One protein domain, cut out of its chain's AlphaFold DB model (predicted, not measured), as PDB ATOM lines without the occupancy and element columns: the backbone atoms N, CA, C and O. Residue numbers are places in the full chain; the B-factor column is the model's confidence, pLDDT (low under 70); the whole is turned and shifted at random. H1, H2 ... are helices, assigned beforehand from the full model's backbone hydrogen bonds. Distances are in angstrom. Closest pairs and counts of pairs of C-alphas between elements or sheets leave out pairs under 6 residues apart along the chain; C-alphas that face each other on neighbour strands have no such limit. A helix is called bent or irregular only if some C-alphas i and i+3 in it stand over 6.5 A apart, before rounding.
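Overview. This is residues 17 to 106 of the 116 residues of an uncharacterized protein of Sphingomonas sp. TDK1 (UniProt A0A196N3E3). Two long helices, H2 and H3, run side by side in the same general direction; H2 is bent into a wide V, while H3 passes along it nearly straight. The short helix H1 lies over H3 on the side to which the V opens, and the long link of residues 64 to 85 arches back over that side from the end of H2 to the start of H3. The printed part has 90 residues with three named helices, H1, H2 and H3 in that order, and no named strand; the class is all helix. The whole is compact, with a radius of gyration of the C-alphas of 13.9 A, yet elongated in outline, spanning 42 by 24 by 17 A.

Arrangement. H1, residues 17 to 22, only just touches H3, residues 86 to 106, with 3 pairs of C-alphas within 8 A. The closest C-alphas are those of Leu 22 and Phe 95, 6.2 A apart, and H3 touches H1 with residues 95 to 99 alone. The two run opposite ways at a shallow tilt of 32 degrees, only just short of steep. H2, residues 34 to 63, was assigned as one helix by its hydrogen bonds but is bent, with C-alphas 47 and 50 lying 7.9 A apart. Its arms, H2a of residues 34 to 47 and H2b of residues 50 to 63, stand at a steep tilt of 63 degrees. H1 and H2a are apart. H1 and H2b are close but not clearly touching, the closest C-alphas being those of Leu 19 and Ile 52 at 7.9 A. H2a and H3 are also close but not clearly touching; their closest C-alphas, of Phe 44 and Leu 92, are 7.2 A apart. H2b touches H3, which meets it with residues 99 to 106 alone; the closest C-alphas, of Leu 55 and Glu 103, are 6.5 A apart. H2b and H3 run the same way at a shallow tilt of 31 degrees. In H1, H2a, H2b and H3 every O i to N i+4 pair is within hydrogen-bond range.

Along the chain. H1 begins at C-alpha 17, at (-20.475, 0.908, -28.649), and measures 8.7 A from first to last C-alpha. H2a measures 20.1 A from C-alpha 34, at (-18.744, 25.917, -29.456), and H2b measures 19.8 A. H3 measures 30.5 A and ends at C-alpha 106, at (-26.998, -6.684, -39.416).

Size, cuts and confidence. The two C-alphas farthest apart, of Val 62 and Asp 81, are 42.3 A from each other. The printed part has no cut. Both links are long, with 11 residues between H1 and H2 and 22 between H2 and H3. The mean pLDDT of the printed part is 88.2, and residues 73 to 75 are under 70.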
ATOM      1  N   GLU A  17     -21.906   0.751 -28.923       86.75
ATOM      2  CA  GLU A  17     -20.475   0.908 -28.649       86.75
ATOM      3  C   GLU A  17     -19.716   1.222 -29.944       86.75
ATOM      4  O   GLU A  17     -18.935   2.173 -29.988       86.75
ATOM      5  N   GLU A  18     -19.988   0.484 -31.026       88.62
ATOM      6  CA  GLU A  18     -19.361   0.750 -32.326       88.62
ATOM      7  C   GLU A  18     -19.681   2.171 -32.811       88.62
ATOM      8  O   GLU A  18     -18.770   2.952 -33.081       88.62
ATOM      9  N   LEU A  19     -20.958   2.563 -32.831       89.69
ATOM     10  CA  LEU A  19     -21.396   3.901 -33.236       89.69
ATOM     11  C   LEU A  19     -20.725   5.012 -32.431       89.69
ATOM     12  O   LEU A  19     -20.382   6.047 -32.999       89.69
ATOM     13  N   TYR A  20     -20.517   4.803 -31.132       88.44
ATOM     14  CA  TYR A  20     -19.838   5.773 -30.284       88.44
ATOM     15  C   TYR A  20     -18.389   6.010 -30.718       88.44
ATOM     16  O   TYR A  20     -17.991   7.158 -30.902       88.44
ATOM     17  N   TYR A  21     -17.609   4.951 -30.953       87.25
ATOM     18  CA  TYR A  21     -16.218   5.089 -31.406       87.25
ATOM     19  C   TYR A  21     -16.089   5.548 -32.865       87.25
ATOM     20  O   TYR A  21     -15.047   6.076 -33.275       87.25
ATOM     21  N   LEU A  22     -17.132   5.339 -33.667       90.19
ATOM     22  CA  LEU A  22     -17.202   5.838 -35.034       90.19
ATOM     23  C   LEU A  22     -17.569   7.329 -35.095       90.19
ATOM     24  O   LEU A  22     -17.168   8.001 -36.050       90.19
ATOM     25  N   ASP A  23     -18.291   7.852 -34.097       89.94
ATOM     26  CA  ASP A  23     -18.812   9.219 -34.097       89.94
ATOM     27  C   ASP A  23     -17.688  10.257 -34.332       89.94
ATOM     28  O   ASP A  23     -16.685  10.287 -33.602       89.94
ATOM     29  N   PRO A  24     -17.829  11.153 -35.331       90.88
ATOM     30  CA  PRO A  24     -16.814  12.158 -35.629       90.88
ATOM     31  C   PRO A  24     -16.490  13.098 -34.454       90.88
ATOM     32  O   PRO A  24     -15.395  13.660 -34.414       90.88
ATOM     33  N   TYR A  25     -17.408  13.281 -33.501       88.88
ATOM     34  CA  TYR A  25     -17.178  14.036 -32.270       88.88
ATOM     35  C   TYR A  25     -16.160  13.325 -31.382       88.88
ATOM     36  O   TYR A  25     -15.171  13.940 -30.988       88.88
ATOM     37  N   GLN A  26     -16.339  12.023 -31.145       88.19
ATOM     38  CA  GLN A  26     -15.413  11.228 -30.328       88.19
ATOM     39  C   GLN A  26     -14.044  11.078 -31.001       88.19
ATOM     40  O   GLN A  26     -13.017  10.992 -30.338       88.19
ATOM     41  N   ARG A  27     -14.000  11.142 -32.334       88.69
ATOM     42  CA  ARG A  27     -12.754  11.167 -33.119       88.69
ATOM     43  C   ARG A  27     -12.092  12.553 -33.190       88.69
ATOM     44  O   ARG A  27     -11.132  12.745 -33.936       88.69
ATOM     45  N   GLY A  28     -12.626  13.546 -32.479       88.88
ATOM     46  CA  GLY A  28     -12.092  14.905 -32.433       88.88
ATOM     47  C   GLY A  28     -12.125  15.656 -33.762       88.88
ATOM     48  O   GLY A  28     -11.316  16.559 -33.990       88.88
ATOM     49  N   ALA A  29     -13.036  15.292 -34.669       92.06
ATOM     50  CA  ALA A  29     -13.220  15.977 -35.949       92.06
ATOM     51  C   ALA A  29     -14.064  17.255 -35.824       92.06
ATOM     52  O   ALA A  29     -14.064  18.080 -36.739       92.06
ATOM     53  N   TYR A  30     -14.770  17.420 -34.704       92.06
ATOM     54  CA  TYR A  30     -15.540  18.623 -34.414       92.06
ATOM     55  C   TYR A  30     -14.627  19.786 -34.040       92.06
ATOM     56  O   TYR A  30     -13.522  19.600 -33.528       92.06
ATOM     57  N   SER A  31     -15.112  20.995 -34.292       92.62
ATOM     58  CA  SER A  31     -14.443  22.232 -33.917       92.62
ATOM     59  C   SER A  31     -14.318  22.393 -32.397       92.62
ATOM     60  O   SER A  31     -15.195  21.968 -31.645       92.62
ATOM     61  N   CYS A  32     -13.243  23.040 -31.945       91.62
ATOM     62  CA  CYS A  32     -13.134  23.545 -30.575       91.62
ATOM     63  C   CYS A  32     -14.033  24.772 -30.318       91.62
ATOM     64  O   CYS A  32     -14.373  25.052 -29.169       91.62
ATOM     65  N   ASP A  33     -14.443  25.494 -31.366       93.00
ATOM     66  CA  ASP A  33     -15.423  26.569 -31.253       93.00
ATOM     67  C   ASP A  33     -16.819  25.986 -30.995       93.00
ATOM     68  O   ASP A  33     -17.339  25.155 -31.747       93.00
ATOM     69  N   ARG A  34     -17.460  26.451 -29.920       90.75
ATOM     70  CA  ARG A  34     -18.744  25.917 -29.456       90.75
ATOM     71  C   ARG A  34     -19.884  26.150 -30.451       90.75
ATOM     72  O   ARG A  34     -20.773  25.300 -30.561       90.75
ATOM     73  N   GLN A  35     -19.912  27.288 -31.142       94.25
ATOM     74  CA  GLN A  35     -20.962  27.587 -32.115       94.25
ATOM     75  C   GLN A  35     -20.791  26.733 -33.371       94.25
ATOM     76  O   GLN A  35     -21.768  26.154 -33.857       94.25
ATOM     77  N   VAL A  36     -19.558  26.599 -33.855       93.81
ATOM     78  CA  VAL A  36     -19.212  25.774 -35.016       93.81
ATOM     79  C   VAL A  36     -19.480  24.299 -34.720       93.81
ATOM     80  O   VAL A  36     -20.181  23.643 -35.491       93.81
ATOM     81  N   ALA A  37     -19.046  23.794 -33.562       92.00
ATOM     82  CA  ALA A  37     -19.317  22.428 -33.118       92.00
ATOM     83  C   ALA A  37     -20.822  22.131 -33.025       92.00
ATOM     84  O   ALA A  37     -21.287  21.070 -33.445       92.00
ATOM     85  N   LYS A  38     -21.627  23.088 -32.535       93.69
ATOM     86  CA  LYS A  38     -23.092  22.946 -32.484       93.69
ATOM     87  C   LYS A  38     -23.703  22.843 -33.883       93.69
ATOM     88  O   LYS A  38     -24.645  22.074 -34.084       93.69
ATOM     89  N   GLN A  39     -23.193  23.607 -34.849       95.12
ATOM     90  CA  GLN A  39     -23.640  23.524 -36.242       95.12
ATOM     91  C   GLN A  39     -23.230  22.194 -36.885       95.12
ATOM     92  O   GLN A  39     -24.065  21.539 -37.508       95.12
ATOM     93  N   GLN A  40     -21.996  21.746 -36.656       94.62
ATOM     94  CA  GLN A  40     -21.499  20.439 -37.090       94.62
ATOM     95  C   GLN A  40     -22.351  19.290 -36.532       94.62
ATOM     96  O   GLN A  40     -22.790  18.431 -37.295       94.62
ATOM     97  N   GLY A  41     -22.720  19.342 -35.249       93.44
ATOM     98  CA  GLY A  41     -23.608  18.349 -34.634       93.44
ATOM     99  C   GLY A  41     -25.010  18.319 -35.239       93.44
ATOM    100  O   GLY A  41     -25.603  17.255 -35.405       93.44
ATOM    101  N   ARG A  42     -25.546  19.477 -35.644       96.00
ATOM    102  CA  ARG A  42     -26.820  19.534 -36.381       96.00
ATOM    103  C   ARG A  42     -26.707  18.892 -37.762       96.00
ATOM    104  O   ARG A  42     -27.641  18.207 -38.166       96.00
ATOM    105  N   ILE A  43     -25.600  19.110 -38.473       95.56
ATOM    106  CA  ILE A  43     -25.350  18.494 -39.786       95.56
ATOM    107  C   ILE A  43     -25.261  16.974 -39.643       95.56
ATOM    108  O   ILE A  43     -25.924  16.260 -40.390       95.56
ATOM    109  N   PHE A  44     -24.492  16.497 -38.662       95.50
ATOM    110  CA  PHE A  44     -24.342  15.074 -38.380       95.50
ATOM    111  C   PHE A  44     -25.694  14.409 -38.087       95.50
ATOM    112  O   PHE A  44     -26.079  13.482 -38.796       95.50
ATOM    113  N   ARG A  45     -26.465  14.941 -37.123       94.38
ATOM    114  CA  ARG A  45     -27.792  14.396 -36.783       94.38
ATOM    115  C   ARG A  45     -28.729  14.367 -37.983       94.38
ATOM    116  O   ARG A  45     -29.269  13.318 -38.306       94.38
ATOM    117  N   ARG A  46     -28.841  15.478 -38.721       95.00
ATOM    118  CA  ARG A  46     -29.693  15.538 -39.921       95.00
ATOM    119  C   ARG A  46     -29.360  14.458 -40.949       95.00
ATOM    120  O   ARG A  46     -30.263  14.013 -41.647       95.00
ATOM    121  N   ARG A  47     -28.085  14.077 -41.068       94.31
ATOM    122  CA  ARG A  47     -27.636  13.089 -42.053       94.31
ATOM    123  C   ARG A  47     -27.803  11.648 -41.570       94.31
ATOM    124  O   ARG A  47     -28.110  10.792 -42.393       94.31
ATOM    125  N   PHE A  48     -27.610  11.374 -40.278       95.62
ATOM    126  CA  PHE A  48     -27.428   9.998 -39.799       95.62
ATOM    127  C   PHE A  48     -28.378   9.536 -38.689       95.62
ATOM    128  O   PHE A  48     -28.496   8.332 -38.492       95.62
ATOM    129  N   GLU A  49     -29.081  10.436 -37.994       93.69
ATOM    130  CA  GLU A  49     -29.915  10.105 -36.821       93.69
ATOM    131  C   GLU A  49     -30.936   9.003 -37.124       93.69
ATOM    132  O   GLU A  49     -30.948   7.982 -36.445       93.69
ATOM    133  N   LYS A  50     -31.687   9.129 -38.227       93.50
ATOM    134  CA  LYS A  50     -32.676   8.118 -38.637       93.50
ATOM    135  C   LYS A  50     -32.069   6.736 -38.896       93.50
ATOM    136  O   LYS A  50     -32.674   5.727 -38.554       93.50
ATOM    137  N   ARG A  51     -30.887   6.685 -39.517       93.56
ATOM    138  CA  ARG A  51     -30.195   5.423 -39.826       93.56
ATOM    139  C   ARG A  51     -29.639   4.775 -38.562       93.56
ATOM    140  O   ARG A  51     -29.815   3.582 -38.355       93.56
ATOM    141  N   ILE A  52     -29.051   5.584 -37.680       92.56
ATOM    142  CA  ILE A  52     -28.584   5.151 -36.361       92.56
ATOM    143  C   ILE A  52     -29.742   4.574 -35.536       92.56
ATOM    144  O   ILE A  52     -29.600   3.501 -34.954       92.56
ATOM    145  N   GLU A  53     -30.886   5.259 -35.492       90.69
ATOM    146  CA  GLU A  53     -32.075   4.790 -34.774       90.69
ATOM    147  C   GLU A  53     -32.612   3.480 -35.350       90.69
ATOM    148  O   GLU A  53     -32.837   2.536 -34.592       90.69
ATOM    149  N   ALA A  54     -32.758   3.390 -36.675       90.69
ATOM    150  CA  ALA A  54     -33.215   2.171 -37.337       90.69
ATOM    151  C   ALA A  54     -32.287   0.982 -37.037       90.69
ATOM    152  O   ALA A  54     -32.753  -0.113 -36.719       90.69
ATOM    153  N   LEU A  55     -30.972   1.207 -37.068       88.94
ATOM    154  CA  LEU A  55     -29.980   0.180 -36.779       88.94
ATOM    155  C   LEU A  55     -30.037  -0.284 -35.313       88.94
ATOM    156  O   LEU A  55     -30.026  -1.486 -35.051       88.94
ATOM    157  N   LYS A  56     -30.162   0.648 -34.359       87.12
ATOM    158  CA  LYS A  56     -30.322   0.327 -32.930       87.12
ATOM    159  C   LYS A  56     -31.618  -0.432 -32.648       87.12
ATOM    160  O   LYS A  56     -31.607  -1.396 -31.888       87.12
ATOM    161  N   GLN A  57     -32.728  -0.038 -33.273       88.00
ATOM    162  CA  GLN A  57     -34.003  -0.754 -33.157       88.00
ATOM    163  C   GLN A  57     -33.894  -2.177 -33.708       88.00
ATOM    164  O   GLN A  57     -34.374  -3.123 -33.086       88.00
ATOM    165  N   LYS A  58     -33.219  -2.345 -34.848       86.44
ATOM    166  CA  LYS A  58     -32.972  -3.661 -35.434       86.44
ATOM    167  C   LYS A  58     -32.131  -4.544 -34.511       86.44
ATOM    168  O   LYS A  58     -32.470  -5.706 -34.317       86.44
ATOM    169  N   GLU A  59     -31.075  -4.000 -33.907       85.19
ATOM    170  CA  GLU A  59     -30.275  -4.728 -32.915       85.19
ATOM    171  C   GLU A  59     -31.105  -5.134 -31.698       85.19
ATOM    172  O   GLU A  59     -31.049  -6.296 -31.295       85.19
ATOM    173  N   ALA A  60     -31.907  -4.217 -31.150       84.75
ATOM    174  CA  ALA A  60     -32.758  -4.493 -29.998       84.75
ATOM    175  C   ALA A  60     -33.760  -5.626 -30.272       84.75
ATOM    176  O   ALA A  60     -33.995  -6.463 -29.402       84.75
ATOM    177  N   SER A  61     -34.296  -5.705 -31.493       83.19
ATOM    178  CA  SER A  61     -35.185  -6.794 -31.917       83.19
ATOM    179  C   SER A  61     -34.487  -8.157 -32.019       83.19
ATOM    180  O   SER A  61     -35.140  -9.182 -31.858       83.19
ATOM    181  N   VAL A  62     -33.176  -8.191 -32.291       81.88
ATOM    182  CA  VAL A  62     -32.414  -9.441 -32.487       81.88
ATOM    183  C   VAL A  62     -31.712  -9.899 -31.207       81.88
ATOM    184  O   VAL A  62     -31.648 -11.090 -30.921       81.88
ATOM    185  N   LEU A  63     -31.153  -8.962 -30.442       80.50
ATOM    186  CA  LEU A  63     -30.265  -9.225 -29.306       80.50
ATOM    187  C   LEU A  63     -30.822  -8.700 -27.970       80.50
ATOM    188  O   LEU A  63     -30.098  -8.687 -26.968       80.50
ATOM    189  N   GLY A  64     -32.073  -8.235 -27.954       75.75
ATOM    190  CA  GLY A  64     -32.707  -7.619 -26.790       75.75
ATOM    191  C   GLY A  64     -32.149  -6.231 -26.459       75.75
ATOM    192  O   GLY A  64     -31.239  -5.727 -27.120       75.75
ATOM    193  N   SER A  65     -32.703  -5.615 -25.412       74.44
ATOM    194  CA  SER A  65     -32.315  -4.274 -24.964       74.44
ATOM    195  C   SER A  65     -30.818  -4.161 -24.668       74.44
ATOM    196  O   SER A  65     -30.211  -5.042 -24.056       74.44
ATOM    197  N   ASP A  66     -30.234  -3.045 -25.095       73.94
ATOM    198  CA  ASP A  66     -28.841  -2.699 -24.836       73.94
ATOM    199  C   ASP A  66     -28.689  -2.180 -23.393       73.94
ATOM    200  O   ASP A  66     -29.308  -1.164 -23.058       73.94
ATOM    201  N   PRO A  67     -27.900  -2.841 -22.522       71.06
ATOM    202  CA  PRO A  67     -27.644  -2.359 -21.163       71.06
ATOM    203  C   PRO A  67     -26.811  -1.066 -21.129       71.06
ATOM    204  O   PRO A  67     -26.609  -0.504 -20.054       71.06
ATOM    205  N   GLY A  68     -26.341  -0.589 -22.285       76.06
ATOM    206  CA  GLY A  68     -25.411   0.521 -22.381       76.06
ATOM    207  C   GLY A  68     -23.984   0.080 -22.068       76.06
ATOM    208  O   GLY A  68     -23.706  -1.077 -21.747       76.06
ATOM    209  N   PHE A  69     -23.059   1.022 -22.196       76.75
ATOM    210  CA  PHE A  69     -21.647   0.815 -21.903       76.75
ATOM    211  C   PHE A  69     -21.057   2.090 -21.301       76.75
ATOM    212  O   PHE A  69     -21.560   3.194 -21.539       76.75
ATOM    213  N   ASP A  70     -19.985   1.931 -20.529       76.75
ATOM    214  CA  ASP A  70     -19.276   3.063 -19.949       76.75
ATOM    215  C   ASP A  70     -18.525   3.833 -21.032       76.75
ATOM    216  O   ASP A  70     -17.702   3.302 -21.782       76.75
ATOM    217  N   VAL A  71     -18.826   5.123 -21.104       73.31
ATOM    218  CA  VAL A  71     -18.285   6.029 -22.104       73.31
ATOM    219  C   VAL A  71     -17.069   6.752 -21.535       73.31
ATOM    220  O   VAL A  71     -17.184   7.511 -20.573       73.31
ATOM    221  N   VAL A  72     -15.910   6.588 -22.177       72.25
ATOM    222  CA  VAL A  72     -14.710   7.380 -21.879       72.25
ATOM    223  C   VAL A  72     -14.604   8.518 -22.898       72.25
ATOM    224  O   VAL A  72     -14.188   8.274 -24.030       72.25
ATOM    225  N   PRO A  73     -14.966   9.764 -22.537       65.75
ATOM    226  CA  PRO A  73     -14.959  10.873 -23.480       65.75
ATOM    227  C   PRO A  73     -13.541  11.164 -23.966       65.75
ATOM    228  O   PRO A  73     -12.668  11.598 -23.208       65.75
ATOM    229  N   LEU A  74     -13.336  11.001 -25.269       69.12
ATOM    230  CA  LEU A  74     -12.125  11.426 -25.950       69.12
ATOM    231  C   LEU A  74     -12.219  12.946 -26.131       69.12
ATOM    232  O   LEU A  74     -12.822  13.439 -27.080       69.12
ATOM    233  N   LYS A  75     -11.693  13.717 -25.168       66.44
ATOM    234  CA  LYS A  75     -11.690  15.195 -25.185       66.44
ATOM    235  C   LYS A  75     -10.751  15.743 -26.266       66.44
ATOM    236  O   LYS A  75      -9.733  16.361 -25.966       66.44
ATOM    237  N   GLN A  76     -11.078  15.500 -27.526       84.00
ATOM    238  CA  GLN A  76     -10.333  15.981 -28.676       84.00
ATOM    239  C   GLN A  76     -11.237  16.877 -29.514       84.00
ATOM    240  O   GLN A  76     -12.409  16.585 -29.732       84.00
ATOM    241  N   CYS A  77     -10.692  17.991 -29.979       87.00
ATOM    242  CA  CYS A  77     -11.361  18.886 -30.908       87.00
ATOM    243  C   CYS A  77     -10.331  19.435 -31.891       87.00
ATOM    244  O   CYS A  77      -9.121  19.374 -31.665       87.00
ATOM    245  N   THR A  78     -10.813  19.942 -33.015       87.31
ATOM    246  CA  THR A  78      -9.983  20.525 -34.062       87.31
ATOM    247  C   THR A  78     -10.053  22.049 -33.975       87.31
ATOM    248  O   THR A  78     -11.160  22.593 -33.970       87.31
ATOM    249  N   PRO A  79      -8.916  22.765 -33.946       87.44
ATOM    250  CA  PRO A  79      -8.918  24.221 -34.048       87.44
ATOM    251  C   PRO A  79      -9.359  24.611 -35.467       87.44
ATOM    252  O   PRO A  79      -8.601  24.490 -36.423       87.44
ATOM    253  N   SER A  80     -10.629  24.979 -35.618       85.44
ATOM    254  CA  SER A  80     -11.238  25.356 -36.896       85.44
ATOM    255  C   SER A  80     -12.491  26.173 -36.637       85.44
ATOM    256  O   SER A  80     -13.419  25.686 -36.007       85.44
ATOM    257  N   ASP A  81     -12.585  27.367 -37.185       86.69
ATOM    258  CA  ASP A  81     -13.780  28.218 -37.179       86.69
ATOM    259  C   ASP A  81     -14.752  27.895 -38.334       86.69
ATOM    260  O   ASP A  81     -15.904  28.323 -38.353       86.69
ATOM    261  N   VAL A  82     -14.321  27.072 -39.294       88.88
ATOM    262  CA  VAL A  82     -15.139  26.687 -40.449       88.88
ATOM    263  C   VAL A  82     -16.056  25.501 -40.133       88.88
ATOM    264  O   VAL A  82     -15.606  24.413 -39.771       88.88
ATOM    265  N   VAL A  83     -17.362  25.673 -40.373       86.69
ATOM    266  CA  VAL A  83     -18.390  24.624 -40.191       86.69
ATOM    267  C   VAL A  83     -18.111  23.391 -41.051       86.69
ATOM    268  O   VAL A  83     -18.182  22.265 -40.561       86.69
ATOM    269  N   ARG A  84     -17.752  23.582 -42.326       90.44
ATOM    270  CA  ARG A  84     -17.371  22.508 -43.259       90.44
ATOM    271  C   ARG A  84     -15.854  22.406 -43.418       90.44
ATOM    272  O   ARG A  84     -15.341  22.463 -44.530       90.44
ATOM    273  N   SER A  85     -15.135  22.271 -42.309       91.50
ATOM    274  CA  SER A  85     -13.699  22.002 -42.369       91.50
ATOM    275  C   SER A  85     -13.422  20.671 -43.078       91.50
ATOM    276  O   SER A  85     -14.198  19.716 -42.967       91.50
ATOM    277  N   THR A  86     -12.297  20.574 -43.788       91.81
ATOM    278  CA  THR A  86     -11.906  19.354 -44.514       91.81
ATOM    279  C   THR A  86     -11.872  18.129 -43.598       91.81
ATOM    280  O   THR A  86     -12.335  17.055 -43.980       91.81
ATOM    281  N   LYS A  87     -11.387  18.294 -42.359       91.50
ATOM    282  CA  LYS A  87     -11.335  17.216 -41.363       91.50
ATOM    283  C   LYS A  87     -12.735  16.748 -40.960       91.50
ATOM    284  O   LYS A  87     -12.971  15.543 -40.919       91.50
ATOM    285  N   PHE A  88     -13.666  17.675 -40.734       93.00
ATOM    286  CA  PHE A  88     -15.052  17.336 -40.415       93.00
ATOM    287  C   PHE A  88     -15.749  16.631 -41.586       93.00
ATOM    288  O   PHE A  88     -16.352  15.579 -41.394       93.00
ATOM    289  N   VAL A  89     -15.620  17.146 -42.814       94.25
ATOM    290  CA  VAL A  89     -16.242  16.533 -44.003       94.25
ATOM    291  C   VAL A  89     -15.686  15.133 -44.267       94.25
ATOM    292  O   VAL A  89     -16.458  14.210 -44.524       94.25
ATOM    293  N   LYS A  90     -14.366  14.943 -44.146       95.06
ATOM    294  CA  LYS A  90     -13.741  13.620 -44.275       95.06
ATOM    295  C   LYS A  90     -14.285  12.646 -43.231       95.06
ATOM    296  O   LYS A  90     -14.616  11.516 -43.575       95.06
ATOM    297  N   ALA A  91     -14.430  13.092 -41.984       93.50
ATOM    298  CA  ALA A  91     -14.979  12.263 -40.918       93.50
ATOM    299  C   ALA A  91     -16.465  11.926 -41.134       93.50
ATOM    300  O   ALA A  91     -16.859  10.797 -40.866       93.50
ATOM    301  N   LEU A  92     -17.276  12.847 -41.676       95.38
ATOM    302  CA  LEU A  92     -18.664  12.550 -42.060       95.38
ATOM    303  C   LEU A  92     -18.742  11.471 -43.140       95.38
ATOM    304  O   LEU A  92     -19.575  10.577 -43.048       95.38
ATOM    305  N   ASN A  93     -17.896  11.560 -44.167       95.25
ATOM    306  CA  ASN A  93     -17.895  10.582 -45.251       95.25
ATOM    307  C   ASN A  93     -17.396   9.216 -44.770       95.25
ATOM    308  O   ASN A  93     -17.969   8.201 -45.142       95.25
ATOM    309  N   GLN A  94     -16.378   9.193 -43.905       95.38
ATOM    310  CA  GLN A  94     -15.919   7.948 -43.293       95.38
ATOM    311  C   GLN A  94     -17.014   7.323 -42.423       95.38
ATOM    312  O   GLN A  94     -17.275   6.134 -42.542       95.38
ATOM    313  N   PHE A  95     -17.698   8.129 -41.606       95.50
ATOM    314  CA  PHE A  95     -18.810   7.650 -40.789       95.50
ATOM    315  C   PHE A  95     -19.939   7.055 -41.636       95.50
ATOM    316  O   PHE A  95     -20.513   6.045 -41.255       95.50
ATOM    317  N   ASP A  96     -20.243   7.645 -42.793       95.50
ATOM    318  CA  ASP A  96     -21.257   7.132 -43.718       95.50
ATOM    319  C   ASP A  96     -20.926   5.714 -44.223       95.50
ATOM    320  O   ASP A  96     -21.778   4.823 -44.214       95.50
ATOM    321  N   VAL A  97     -19.661   5.495 -44.600       95.12
ATOM    322  CA  VAL A  97     -19.133   4.185 -45.024       95.12
ATOM    323  C   VAL A  97     -19.140   3.184 -43.868       95.12
ATOM    324  O   VAL A  97     -19.576   2.040 -44.038       95.12
ATOM    325  N   ASP A  98     -18.688   3.611 -42.688       93.50
ATOM    326  CA  ASP A  98     -18.643   2.767 -41.493       93.50
ATOM    327  C   ASP A  98     -20.073   2.355 -41.077       93.50
ATOM    328  O   ASP A  98     -20.331   1.181 -40.808       93.50
ATOM    329  N   LEU A  99     -21.031   3.289 -41.114       92.62
ATOM    330  CA  LEU A  99     -22.444   3.039 -40.823       92.62
ATOM    331  C   LEU A  99     -23.072   2.071 -41.832       92.62
ATOM    332  O   LEU A  99     -23.749   1.135 -41.421       92.62
ATOM    333  N   GLY A 100     -22.798   2.241 -43.129       91.88
ATOM    334  CA  GLY A 100     -23.253   1.297 -44.157       91.88
ATOM    335  C   GLY A 100     -22.705  -0.118 -43.943       91.88
ATOM    336  O   GLY A 100     -23.412  -1.106 -44.133       91.88
ATOM    337  N   SER A 101     -21.462  -0.226 -43.470       91.19
ATOM    338  CA  SER A 101     -20.855  -1.516 -43.125       91.19
ATOM    339  C   SER A 101     -21.528  -2.165 -41.910       91.19
ATOM    340  O   SER A 101     -21.704  -3.383 -41.885       91.19
ATOM    341  N   LEU A 102     -21.925  -1.375 -40.906       88.81
ATOM    342  CA  LEU A 102     -22.688  -1.866 -39.751       88.81
ATOM    343  C   LEU A 102     -24.093  -2.329 -40.136       88.81
ATOM    344  O   LEU A 102     -24.528  -3.390 -39.691       88.81
ATOM    345  N   GLU A 103     -24.781  -1.562 -40.980       89.19
ATOM    346  CA  GLU A 103     -26.088  -1.930 -41.530       89.19
ATOM    347  C   GLU A 103     -25.994  -3.278 -42.261       89.19
ATOM    348  O   GLU A 103     -26.720  -4.214 -41.924       89.19
ATOM    349  N   ALA A 104     -25.006  -3.441 -43.149       87.50
ATOM    350  CA  ALA A 104     -24.780  -4.692 -43.873       87.50
ATOM    351  C   ALA A 104     -24.507  -5.890 -42.944       87.50
ATOM    352  O   ALA A 104     -25.074  -6.962 -43.145       87.50
ATOM    353  N   LYS A 105     -23.694  -5.723 -41.890       83.56
ATOM    354  CA  LYS A 105     -23.443  -6.787 -40.895       83.56
ATOM    355  C   LYS A 105     -24.719  -7.256 -40.189       83.56
ATOM    356  O   LYS A 105     -24.783  -8.410 -39.774       83.56
ATOM    357  N   MET A 106     -25.709  -6.376 -40.041       77.44
ATOM    358  CA  MET A 106     -26.998  -6.684 -39.416       77.44
ATOM    359  C   MET A 106     -28.051  -7.195 -40.401       77.44
ATOM    360  O   MET A 106     -29.056  -7.758 -39.975       77.44
TER     361      MET A 106